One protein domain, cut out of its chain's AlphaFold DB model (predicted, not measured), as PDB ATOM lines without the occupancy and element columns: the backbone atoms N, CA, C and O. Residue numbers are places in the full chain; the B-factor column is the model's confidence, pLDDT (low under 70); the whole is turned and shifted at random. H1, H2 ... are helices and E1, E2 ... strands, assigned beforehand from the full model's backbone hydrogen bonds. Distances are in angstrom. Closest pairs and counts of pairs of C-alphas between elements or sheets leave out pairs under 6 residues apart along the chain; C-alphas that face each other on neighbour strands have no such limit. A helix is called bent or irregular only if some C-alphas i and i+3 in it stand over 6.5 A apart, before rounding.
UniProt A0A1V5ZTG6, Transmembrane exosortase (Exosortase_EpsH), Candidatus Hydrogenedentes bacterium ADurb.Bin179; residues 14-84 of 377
ATOM      1  N   VAL A  14      17.129  39.179   9.212       86.56
ATOM      2  CA  VAL A  14      18.117  39.376  10.271       86.56
ATOM      3  C   VAL A  14      17.514  38.897  11.586       86.56
ATOM      4  O   VAL A  14      16.399  39.276  11.944       86.56
ATOM      5  N   HIS A  15      18.251  38.057  12.307       85.62
ATOM      6  CA  HIS A  15      17.878  37.577  13.633       85.62
ATOM      7  C   HIS A  15      18.770  38.256  14.668       85.62
ATOM      8  O   HIS A  15      19.951  37.939  14.779       85.62
ATOM      9  N   PHE A  16      18.218  39.218  15.408       89.25
ATOM     10  CA  PHE A  16      18.941  39.854  16.504       89.25
ATOM     11  C   PHE A  16      18.760  39.050  17.789       89.25
ATOM     12  O   PHE A  16      17.627  38.772  18.187       89.25
ATOM     13  N   VAL A  17      19.865  38.697  18.444       89.06
ATOM     14  CA  VAL A  17      19.877  37.972  19.719       89.06
ATOM     15  C   VAL A  17      20.415  38.906  20.796       89.06
ATOM     16  O   VAL A  17      21.587  39.266  20.780       89.06
ATOM     17  N   LEU A  18      19.547  39.316  21.723       89.25
ATOM     18  CA  LEU A  18      19.924  40.155  22.865       89.25
ATOM     19  C   LEU A  18      20.382  39.319  24.060       89.25
ATOM     20  O   LEU A  18      21.297  39.701  24.786       89.25
ATOM     21  N   ARG A  19      19.706  38.194  24.294       90.00
ATOM     22  CA  ARG A  19      20.031  37.251  25.363       90.00
ATOM     23  C   ARG A  19      19.869  35.839  24.844       90.00
ATOM     24  O   ARG A  19      18.812  35.498  24.312       90.00
ATOM     25  N   GLU A  20      20.902  35.037  25.047       87.75
ATOM     26  CA  GLU A  20      20.868  33.615  24.745       87.75
ATOM     27  C   GLU A  20      19.992  32.854  25.752       87.75
ATOM     28  O   GLU A  20      19.873  33.199  26.931       87.75
ATOM     29  N   GLY A  21      19.355  31.808  25.255       87.94
ATOM     30  CA  GLY A  21      18.555  30.849  26.001       87.94
ATOM     31  C   GLY A  21      18.415  29.570  25.184       87.94
ATOM     32  O   GLY A  21      19.096  29.391  24.170       87.94
ATOM     33  N   ILE A  22      17.524  28.681  25.611       89.06
ATOM     34  CA  ILE A  22      17.404  27.355  24.997       89.06
ATOM     35  C   ILE A  22      16.942  27.471  23.542       89.06
ATOM     36  O   ILE A  22      17.504  26.808  22.676       89.06
ATOM     37  N   SER A  23      15.987  28.356  23.231       86.81
ATOM     38  CA  SER A  23      15.514  28.500  21.846       86.81
ATOM     39  C   SER A  23      16.602  29.028  20.908       86.81
ATOM     40  O   SER A  23      16.741  28.521  19.801       86.81
ATOM     41  N   THR A  24      17.419  29.991  21.344       89.62
ATOM     42  CA  THR A  24      18.523  30.491  20.504       89.62
ATOM     43  C   THR A  24      19.635  29.471  20.311       89.62
ATOM     44  O   THR A  24      20.242  29.451  19.248       89.62
ATOM     45  N   GLN A  25      19.901  28.632  21.314       90.12
ATOM     46  CA  GLN A  25      20.878  27.550  21.184       90.12
ATOM     47  C   GLN A  25      20.385  26.502  20.187       90.12
ATOM     48  O   GLN A  25      21.133  26.134  19.292       90.12
ATOM     49  N   VAL A  26      19.104  26.115  20.250       90.75
ATOM     50  CA  VAL A  26      18.490  25.232  19.241       90.75
ATOM     51  C   VAL A  26      18.675  25.794  17.828       90.75
ATOM     52  O   VAL A  26      19.078  25.054  16.932       90.75
ATOM     53  N   ASP A  27      18.405  27.087  17.627       88.06
ATOM     54  CA  ASP A  27      18.550  27.732  16.318       88.06
ATOM     55  C   ASP A  27      20.018  27.787  15.854       88.06
ATOM     56  O   ASP A  27      20.301  27.525  14.683       88.06
ATOM     57  N   ALA A  28      20.957  28.086  16.757       89.19
ATOM     58  CA  ALA A  28      22.389  28.125  16.457       89.19
ATOM     59  C   ALA A  28      22.935  26.738  16.078       89.19
ATOM     60  O   ALA A  28      23.566  26.601  15.030       89.19
ATOM     61  N   THR A  29      22.624  25.703  16.866       91.19
ATOM     62  CA  THR A  29      23.031  24.312  16.607       91.19
ATOM     63  C   THR A  29      22.404  23.777  15.316       91.19
ATOM     64  O   THR A  29      23.051  23.068  14.550       91.19
ATOM     65  N   LEU A  30      21.154  24.152  15.012       91.19
ATOM     66  CA  LEU A  30      20.525  23.817  13.731       91.19
ATOM     67  C   LEU A  30      21.228  24.509  12.551       91.19
ATOM     68  O   LEU A  30      21.404  23.899  11.498       91.19
ATOM     69  N   GLY A  31      21.634  25.771  12.715       87.62
ATOM     70  CA  GLY A  31      22.417  26.500  11.717       87.62
ATOM     71  C   GLY A  31      23.784  25.865  11.460       87.62
ATOM     72  O   GLY A  31      24.184  25.728  10.305       87.62
ATOM     73  N   GLU A  32      24.471  25.428  12.518       91.12
ATOM     74  CA  GLU A  32      25.732  24.685  12.423       91.12
ATOM     75  C   GLU A  32      25.553  23.352  11.687       91.12
ATOM     76  O   GLU A  32      26.327  23.047  10.779       91.12
ATOM     77  N   LEU A  33      24.498  22.597  12.017       91.31
ATOM     78  CA  LEU A  33      24.164  21.341  11.347       91.31
ATOM     79  C   LEU A  33      23.966  21.541   9.837       91.31
ATOM     80  O   LEU A  33      24.601  20.850   9.042       91.31
ATOM     81  N   ASN A  34      23.156  22.530   9.446       90.12
ATOM     82  CA  ASN A  34      22.937  22.864   8.035       90.12
ATOM     83  C   ASN A  34      24.248  23.296   7.352       90.12
ATOM     84  O   ASN A  34      24.541  22.875   6.238       90.12
ATOM     85  N   GLY A  35      25.074  24.100   8.032       89.06
ATOM     86  CA  GLY A  35      26.372  24.533   7.513       89.06
ATOM     87  C   GLY A  35      27.344  23.373   7.281       89.06
ATOM     88  O   GLY A  35      28.076  23.375   6.292       89.06
ATOM     89  N   LEU A  36      27.338  22.361   8.153       90.44
ATOM     90  CA  LEU A  36      28.105  21.128   7.963       90.44
ATOM     91  C   LEU A  36      27.556  20.299   6.796       90.44
ATOM     92  O   LEU A  36      28.343  19.819   5.978       90.44
ATOM     93  N   GLU A  37      26.233  20.151   6.691       88.25
ATOM     94  CA  GLU A  37      25.556  19.436   5.601       88.25
ATOM     95  C   GLU A  37      25.816  20.067   4.224       88.25
ATOM     96  O   GLU A  37      26.080  19.335   3.266       88.25
ATOM     97  N   ASP A  38      25.868  21.395   4.134       90.00
ATOM     98  CA  ASP A  38      26.113  22.123   2.883       90.00
ATOM     99  C   ASP A  38      27.606  22.237   2.521       90.00
ATOM    100  O   ASP A  38      27.959  22.513   1.371       90.00
ATOM    101  N   ASN A  39      28.517  22.004   3.472       86.75
ATOM    102  CA  ASN A  39      29.952  22.105   3.218       86.75
ATOM    103  C   ASN A  39      30.473  20.884   2.441       86.75
ATOM    104  O   ASN A  39      30.452  19.751   2.932       86.75
ATOM    105  N   LEU A  40      30.959  21.132   1.221       87.62
ATOM    106  CA  LEU A  40      31.490  20.124   0.296       87.62
ATOM    107  C   LEU A  40      33.003  19.880   0.455       87.62
ATOM    108  O   LEU A  40      33.543  18.996  -0.202       87.62
ATOM    109  N   LEU A  41      33.691  20.674   1.283       89.31
ATOM    110  CA  LEU A  41      35.153  20.639   1.439       89.31
ATOM    111  C   LEU A  41      35.627  19.732   2.586       89.31
ATOM    112  O   LEU A  41      36.825  19.495   2.712       89.31
ATOM    113  N   ILE A  42      34.710  19.262   3.435       86.88
ATOM    114  CA  ILE A  42      35.013  18.384   4.573       86.88
ATOM    115  C   ILE A  42      34.976  16.927   4.102       86.88
ATOM    116  O   ILE A  42      34.072  16.540   3.358       86.88
ATOM    117  N   ASP A  43      35.932  16.120   4.564       92.19
ATOM    118  CA  ASP A  43      35.950  14.679   4.308       92.19
ATOM    119  C   ASP A  43      34.626  14.010   4.754       92.19
ATOM    120  O   ASP A  43      34.125  14.317   5.842       92.19
ATOM    121  N   PRO A  44      34.029  13.095   3.963       88.88
ATOM    122  CA  PRO A  44      32.734  12.495   4.289       88.88
ATOM    123  C   PRO A  44      32.680  11.765   5.638       88.88
ATOM    124  O   PRO A  44      31.631  11.779   6.293       88.88
ATOM    125  N   ALA A  45      33.777  11.134   6.071       88.88
ATOM    126  CA  ALA A  45      33.817  10.422   7.346       88.88
ATOM    127  C   ALA A  45      33.882  11.409   8.519       88.88
ATOM    128  O   ALA A  45      33.107  11.294   9.470       88.88
ATOM    129  N   GLU A  46      34.731  12.434   8.408       90.69
ATOM    130  CA  GLU A  46      34.820  13.519   9.391       90.69
ATOM    131  C   GLU A  46      33.500  14.301   9.502       90.69
ATOM    132  O   GLU A  46      33.019  14.585  10.602       90.69
ATOM    133  N   LYS A  47      32.867  14.599   8.363       91.19
ATOM    134  CA  LYS A  47      31.567  15.274   8.291       91.19
ATOM    135  C   LYS A  47      30.475  14.475   8.997       91.19
ATOM    136  O   LYS A  47      29.741  15.040   9.803       91.19
ATOM    137  N   SER A  48      30.395  13.168   8.740       90.44
ATOM    138  CA  SER A  48      29.405  12.284   9.371       90.44
ATOM    139  C   SER A  48      29.574  12.235  10.893       90.44
ATOM    140  O   SER A  48      28.588  12.278  11.626       90.44
ATOM    141  N   GLN A  49      30.821  12.212  11.375       93.25
ATOM    142  CA  GLN A  49      31.118  12.244  12.807       93.25
ATOM    143  C   GLN A  49      30.692  13.571  13.455       93.25
ATOM    144  O   GLN A  49      30.041  13.559  14.497       93.25
ATOM    145  N   ARG A  50      31.019  14.715  12.838       92.56
ATOM    146  CA  ARG A  50      30.623  16.040  13.351       92.56
ATOM    147  C   ARG A  50      29.108  16.226  13.354       92.56
ATOM    148  O   ARG A  50      28.562  16.694  14.346       92.56
ATOM    149  N   ILE A  51      28.431  15.803  12.285       93.12
ATOM    150  CA  ILE A  51      26.967  15.828  12.190       93.12
ATOM    151  C   ILE A  51      26.332  15.035  13.336       93.12
ATOM    152  O   ILE A  51      25.415  15.544  13.972       93.12
ATOM    153  N   ALA A  52      26.832  13.834  13.648       93.88
ATOM    154  CA  ALA A  52      26.291  13.020  14.737       93.88
ATOM    155  C   ALA A  52      26.396  13.720  16.107       93.88
ATOM    156  O   ALA A  52      25.429  13.716  16.868       93.88
ATOM    157  N   ILE A  53      27.531  14.373  16.386       94.06
ATOM    158  CA  ILE A  53      27.752  15.134  17.629       94.06
ATOM    159  C   ILE A  53      26.759  16.301  17.731       94.06
ATOM    160  O   ILE A  53      26.059  16.445  18.733       94.06
ATOM    161  N   VAL A  54      26.652  17.107  16.669       93.81
ATOM    162  CA  VAL A  54      25.754  18.273  16.626       93.81
ATOM    163  C   VAL A  54      24.279  17.844  16.696       93.81
ATOM    164  O   VAL A  54      23.463  18.506  17.337       93.81
ATOM    165  N   GLN A  55      23.914  16.711  16.087       94.88
ATOM    166  CA  GLN A  55      22.559  16.149  16.162       94.88
ATOM    167  C   GLN A  55      22.187  15.698  17.578       94.88
ATOM    168  O   GLN A  55      21.052  15.932  18.001       94.88
ATOM    169  N   GLU A  56      23.111  15.077  18.313       95.50
ATOM    170  CA  GLU A  56      22.893  14.680  19.708       95.50
ATOM    171  C   GLU A  56      22.658  15.908  20.602       95.50
ATOM    172  O   GLU A  56      21.687  15.954  21.366       95.50
ATOM    173  N   GLU A  57      23.482  16.947  20.446       94.12
ATOM    174  CA  GLU A  57      23.315  18.216  21.161       94.12
ATOM    175  C   GLU A  57      21.973  18.889  20.829       94.12
ATOM    176  O   GLU A  57      21.229  19.286  21.732       94.12
ATOM    177  N   LEU A  58      21.596  18.929  19.547       93.62
ATOM    178  CA  LEU A  58      20.313  19.474  19.103       93.62
ATOM    179  C   LEU A  58      19.119  18.708  19.695       93.62
ATOM    180  O   LEU A  58      18.115  19.322  20.071       93.62
ATOM    181  N   GLN A  59      19.198  17.377  19.781       95.19
ATOM    182  CA  GLN A  59      18.152  16.567  20.409       95.19
ATOM    183  C   GLN A  59      18.018  16.885  21.898       95.19
ATOM    184  O   GLN A  59      16.900  17.093  22.375       95.19
ATOM    185  N   LYS A  60      19.140  16.997  22.617       94.38
ATOM    186  CA  LYS A  60      19.155  17.370  24.035       94.38
ATOM    187  C   LYS A  60      18.503  18.736  24.268       94.38
ATOM    188  O   LYS A  60      17.613  18.848  25.110       94.38
ATOM    189  N   LEU A  61      18.881  19.744  23.482       92.50
ATOM    190  CA  LEU A  61      18.314  21.094  23.578       92.50
ATOM    191  C   LEU A  61      16.809  21.121  23.261       92.50
ATOM    192  O   LEU A  61      16.043  21.807  23.938       92.50
ATOM    193  N   ARG A  62      16.347  20.343  22.270       92.50
ATOM    194  CA  ARG A  62      14.913  20.232  21.941       92.50
ATOM    195  C   ARG A  62      14.101  19.573  23.051       92.50
ATOM    196  O   ARG A  62      12.979  20.010  23.302       92.50
ATOM    197  N   LEU A  63      14.648  18.552  23.710       91.19
ATOM    198  CA  LEU A  63      14.009  17.921  24.867       91.19
ATOM    199  C   LEU A  63      13.882  18.914  26.027       91.19
ATOM    200  O   LEU A  63      12.806  19.036  26.613       91.19
ATOM    201  N   GLU A  64      14.935  19.684  26.308       88.44
ATOM    202  CA  GLU A  64      14.895  20.739  27.326       88.44
ATOM    203  C   GLU A  64      13.869  21.831  26.972       88.44
ATOM    204  O   GLU A  64      13.059  22.223  27.811       88.44
ATOM    205  N   GLN A  65      13.806  22.256  25.705       89.25
ATOM    206  CA  GLN A  65      12.799  23.207  25.227       89.25
ATOM    207  C   GLN A  65      11.366  22.670  25.380       89.25
ATOM    208  O   GLN A  65      10.459  23.419  25.750       89.25
ATOM    209  N   GLN A  66      11.141  21.383  25.092       87.44
ATOM    210  CA  GLN A  66       9.843  20.732  25.277       87.44
ATOM    211  C   GLN A  66       9.452  20.670  26.755       87.44
ATOM    212  O   GLN A  66       8.315  21.016  27.071       87.44
ATOM    213  N   ALA A  67      10.387  20.328  27.647       86.19
ATOM    214  CA  ALA A  67      10.158  20.296  29.094       86.19
ATOM    215  C   ALA A  67       9.810  21.686  29.667       86.19
ATOM    216  O   ALA A  67       8.913  21.822  30.503       86.19
ATOM    217  N   LEU A  68      10.463  22.744  29.170       84.56
ATOM    218  CA  LEU A  68      10.138  24.132  29.529       84.56
ATOM    219  C   LEU A  68       8.735  24.547  29.054       84.56
ATOM    220  O   LEU A  68       8.058  25.318  29.731       84.56
ATOM    221  N   ARG A  69       8.282  24.043  27.898       81.06
ATOM    222  CA  ARG A  69       6.945  24.332  27.345       81.06
ATOM    223  C   ARG A  69       5.829  23.536  28.018       81.06
ATOM    224  O   ARG A  69       4.722  24.055  28.126       81.06
ATOM    225  N   SER A  70       6.094  22.299  28.441       81.19
ATOM    226  CA  SER A  70       5.105  21.435  29.102       81.19
ATOM    227  C   SER A  70       4.846  21.809  30.563       81.19
ATOM    228  O   SER A  70       3.882  21.316  31.142       81.19
ATOM    229  N   GLY A  71       5.651  22.704  31.146       69.94
ATOM    230  CA  GLY A  71       5.417  23.231  32.488       69.94
ATOM    231  C   GLY A  71       5.646  22.191  33.583       69.94
ATOM    232  O   GLY A  71       4.799  22.036  34.455       69.94
ATOM    233  N   ASP A  72       6.795  21.509  33.553       66.19
ATOM    234  CA  ASP A  72       7.237  20.454  34.492       66.19
ATOM    235  C   ASP A  72       7.411  20.909  35.971       66.19
ATOM    236  O   ASP A  72       8.240  20.409  36.719       66.19
ATOM    237  N   GLY A  73       6.707  21.948  36.434       59.03
ATOM    238  CA  GLY A  73       6.764  22.414  37.827       59.03
ATOM    239  C   GLY A  73       8.112  22.998  38.287       59.03
ATOM    240  O   GLY A  73       8.191  23.531  39.390       59.03
ATOM    241  N   SER A  74       9.156  22.971  37.450       64.38
ATOM    242  CA  SER A  74      10.504  23.464  37.777       64.38
ATOM    243  C   SER A  74      10.619  24.993  37.852       64.38
ATOM    244  O   SER A  74      11.653  25.513  38.271       64.38
ATOM    245  N   GLY A  75       9.590  25.727  37.410       64.38
ATOM    246  CA  GLY A  75       9.569  27.194  37.377       64.38
ATOM    247  C   GLY A  75      10.570  27.833  36.402       64.38
ATOM    248  O   GLY A  75      10.642  29.058  36.328       64.38
ATOM    249  N   LYS A  76      11.340  27.038  35.646       72.69
ATOM    250  CA  LYS A  76      12.270  27.542  34.632       72.69
ATOM    251  C   LYS A  76      11.502  27.954  33.378       72.69
ATOM    252  O   LYS A  76      10.679  27.204  32.865       72.69
ATOM    253  N   THR A  77      11.805  29.141  32.866       79.06
ATOM    254  CA  THR A  77      11.275  29.662  31.602       79.06
ATOM    255  C   THR A  77      12.420  29.919  30.643       79.06
ATOM    256  O   THR A  77      13.506  30.303  31.079       79.06
ATOM    257  N   ASP A  78      12.169  29.785  29.345       80.94
ATOM    258  CA  ASP A  78      13.150  30.188  28.342       80.94
ATOM    259  C   ASP A  78      13.486  31.685  28.469       80.94
ATOM    260  O   ASP A  78      12.600  32.545  28.481       80.94
ATOM    261  N   THR A  79      14.777  31.989  28.598       85.31
ATOM    262  CA  THR A  79      15.309  33.347  28.759       85.31
ATOM    263  C   THR A  79      15.697  33.999  27.439       85.31
ATOM    264  O   THR A  79      16.136  35.153  27.462       85.31
ATOM    265  N   SER A  80      15.563  33.293  26.310       84.69
ATOM    266  CA  SER A  80      15.889  33.817  24.984       84.69
ATOM    267  C   SER A  80      15.151  35.131  24.701       84.69
ATOM    268  O   SER A  80      13.920  35.199  24.732       84.69
ATOM    269  N   LEU A  81      15.914  36.181  24.384       87.75
ATOM    270  CA  LEU A  81      15.389  37.460  23.902       87.75
ATOM    271  C   LEU A  81      15.890  37.683  22.483       87.75
ATOM    272  O   LEU A  81      17.049  38.048  22.268       87.75
ATOM    273  N   THR A  82      15.003  37.459  21.520       87.12
ATOM    274  CA  THR A  82      15.303  37.573  20.093       87.12
ATOM    275  C   THR A  82      14.339  38.506  19.396       87.12
ATOM    276  O   THR A  82      13.148  38.513  19.709       87.12
ATOM    277  N   PHE A  83      14.825  39.198  18.375       88.94
ATOM    278  CA  PHE A  83      13.998  40.001  17.494       88.94
ATOM    279  C   PHE A  83      14.323  39.698  16.026       88.94
ATOM    280  O   PHE A  83      15.332  40.182  15.503       88.94
ATOM    281  N   PRO A  84      13.506  38.869  15.350       86.75
ATOM    282  CA  PRO A  84      13.635  38.654  13.917       86.75
ATOM    283  C   PRO A  84      12.989  39.809  13.146       86.75
ATOM    284  O   PRO A  84      11.831  40.157  13.387       86.75
TER     285      PRO A  84
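AT A GLANCE: This is residues 14 to 84 of the 377 residues of the protein "Transmembrane exosortase (Exosortase_EpsH)" of Candidatus Hydrogenedentes bacterium ADurb.Bin179 (UniProt A0A1V5ZTG6). Two helices, H1 and the much longer H2, lie side by side as a long helical hairpin, and the first and last stretches of the printed part, E1 and E2, pair into a small two-stranded ribbon on the H1 side of it, away from H2. H2 makes most of the longest axis, and residues 40 to 46 and 70 to 75 stick out free near its two ends. The printed part has 71 residues, with two named helices and two named strands in the order E1, H1, H2, E2; the sheet E1 - E2 is antiparallel and the class is mostly helix. The whole is loose, with a radius of gyration of the C-alphas of 14.6 A, and flat, spanning 44 by 28 by 12 A.

IN THESE COORDINATES: The sheet is made of E1, residues 14 to 19, and E2, residues 81 to 84. E1 begins with C-alpha 14 at (18.117, 39.376, 10.271) and is 15.4 A long from first to last C-alpha; E2 is 10.2 A long and ends with C-alpha 84 at (13.635, 38.654, 13.917). H1, residues 22 to 38, is 24.3 A long. H2, residues 44 to 70, is 38.2 A long and begins with C-alpha 44 at (32.734, 12.495, 4.289). Neither helix is bent.

HOW THE PARTS SIT: E1 and E2 are antiparallel neighbours, with 172 degrees between their directions. The C-alphas of His 15 and Pro 84 face each other at 4.4 A. N 83 and O 16 are within hydrogen-bond range at 2.8 A, and so are N 18 and O 81 at 2.9 A. The closest C-alphas of E1 and H1 are those of Val 17 and Thr 24, 7.6 A apart. The closest of H1 and E2 are those of Thr 24 and Thr 82, 7.8 A apart. H1 and H2 form a helical hairpin and touch, with the C-alphas of Val 26 and Leu 61 closest at 6.0 A. They run opposite ways at a shallow tilt of 22 degrees. E1 and H2 are apart. In H1 and H2 every O i to N i+4 pair is within hydrogen-bond range.

THE WHOLE: The two C-alphas farthest apart are those of Leu 41 and Gly 73, 46.2 A, while those of the first and last printed residues, Val 14 and Pro 84, are 5.8 A apart. Without the stretches that stand free, the body of 58 residues spans 33 by 28 by 12 A. The printed part has no cut. The links E1 to H1 and H1 to H2 are tight, the link H2 to E2, with 10 residues, is short, and no link is long. The mean pLDDT of the printed part is 87.4, and residues 71 to 75 are under 70.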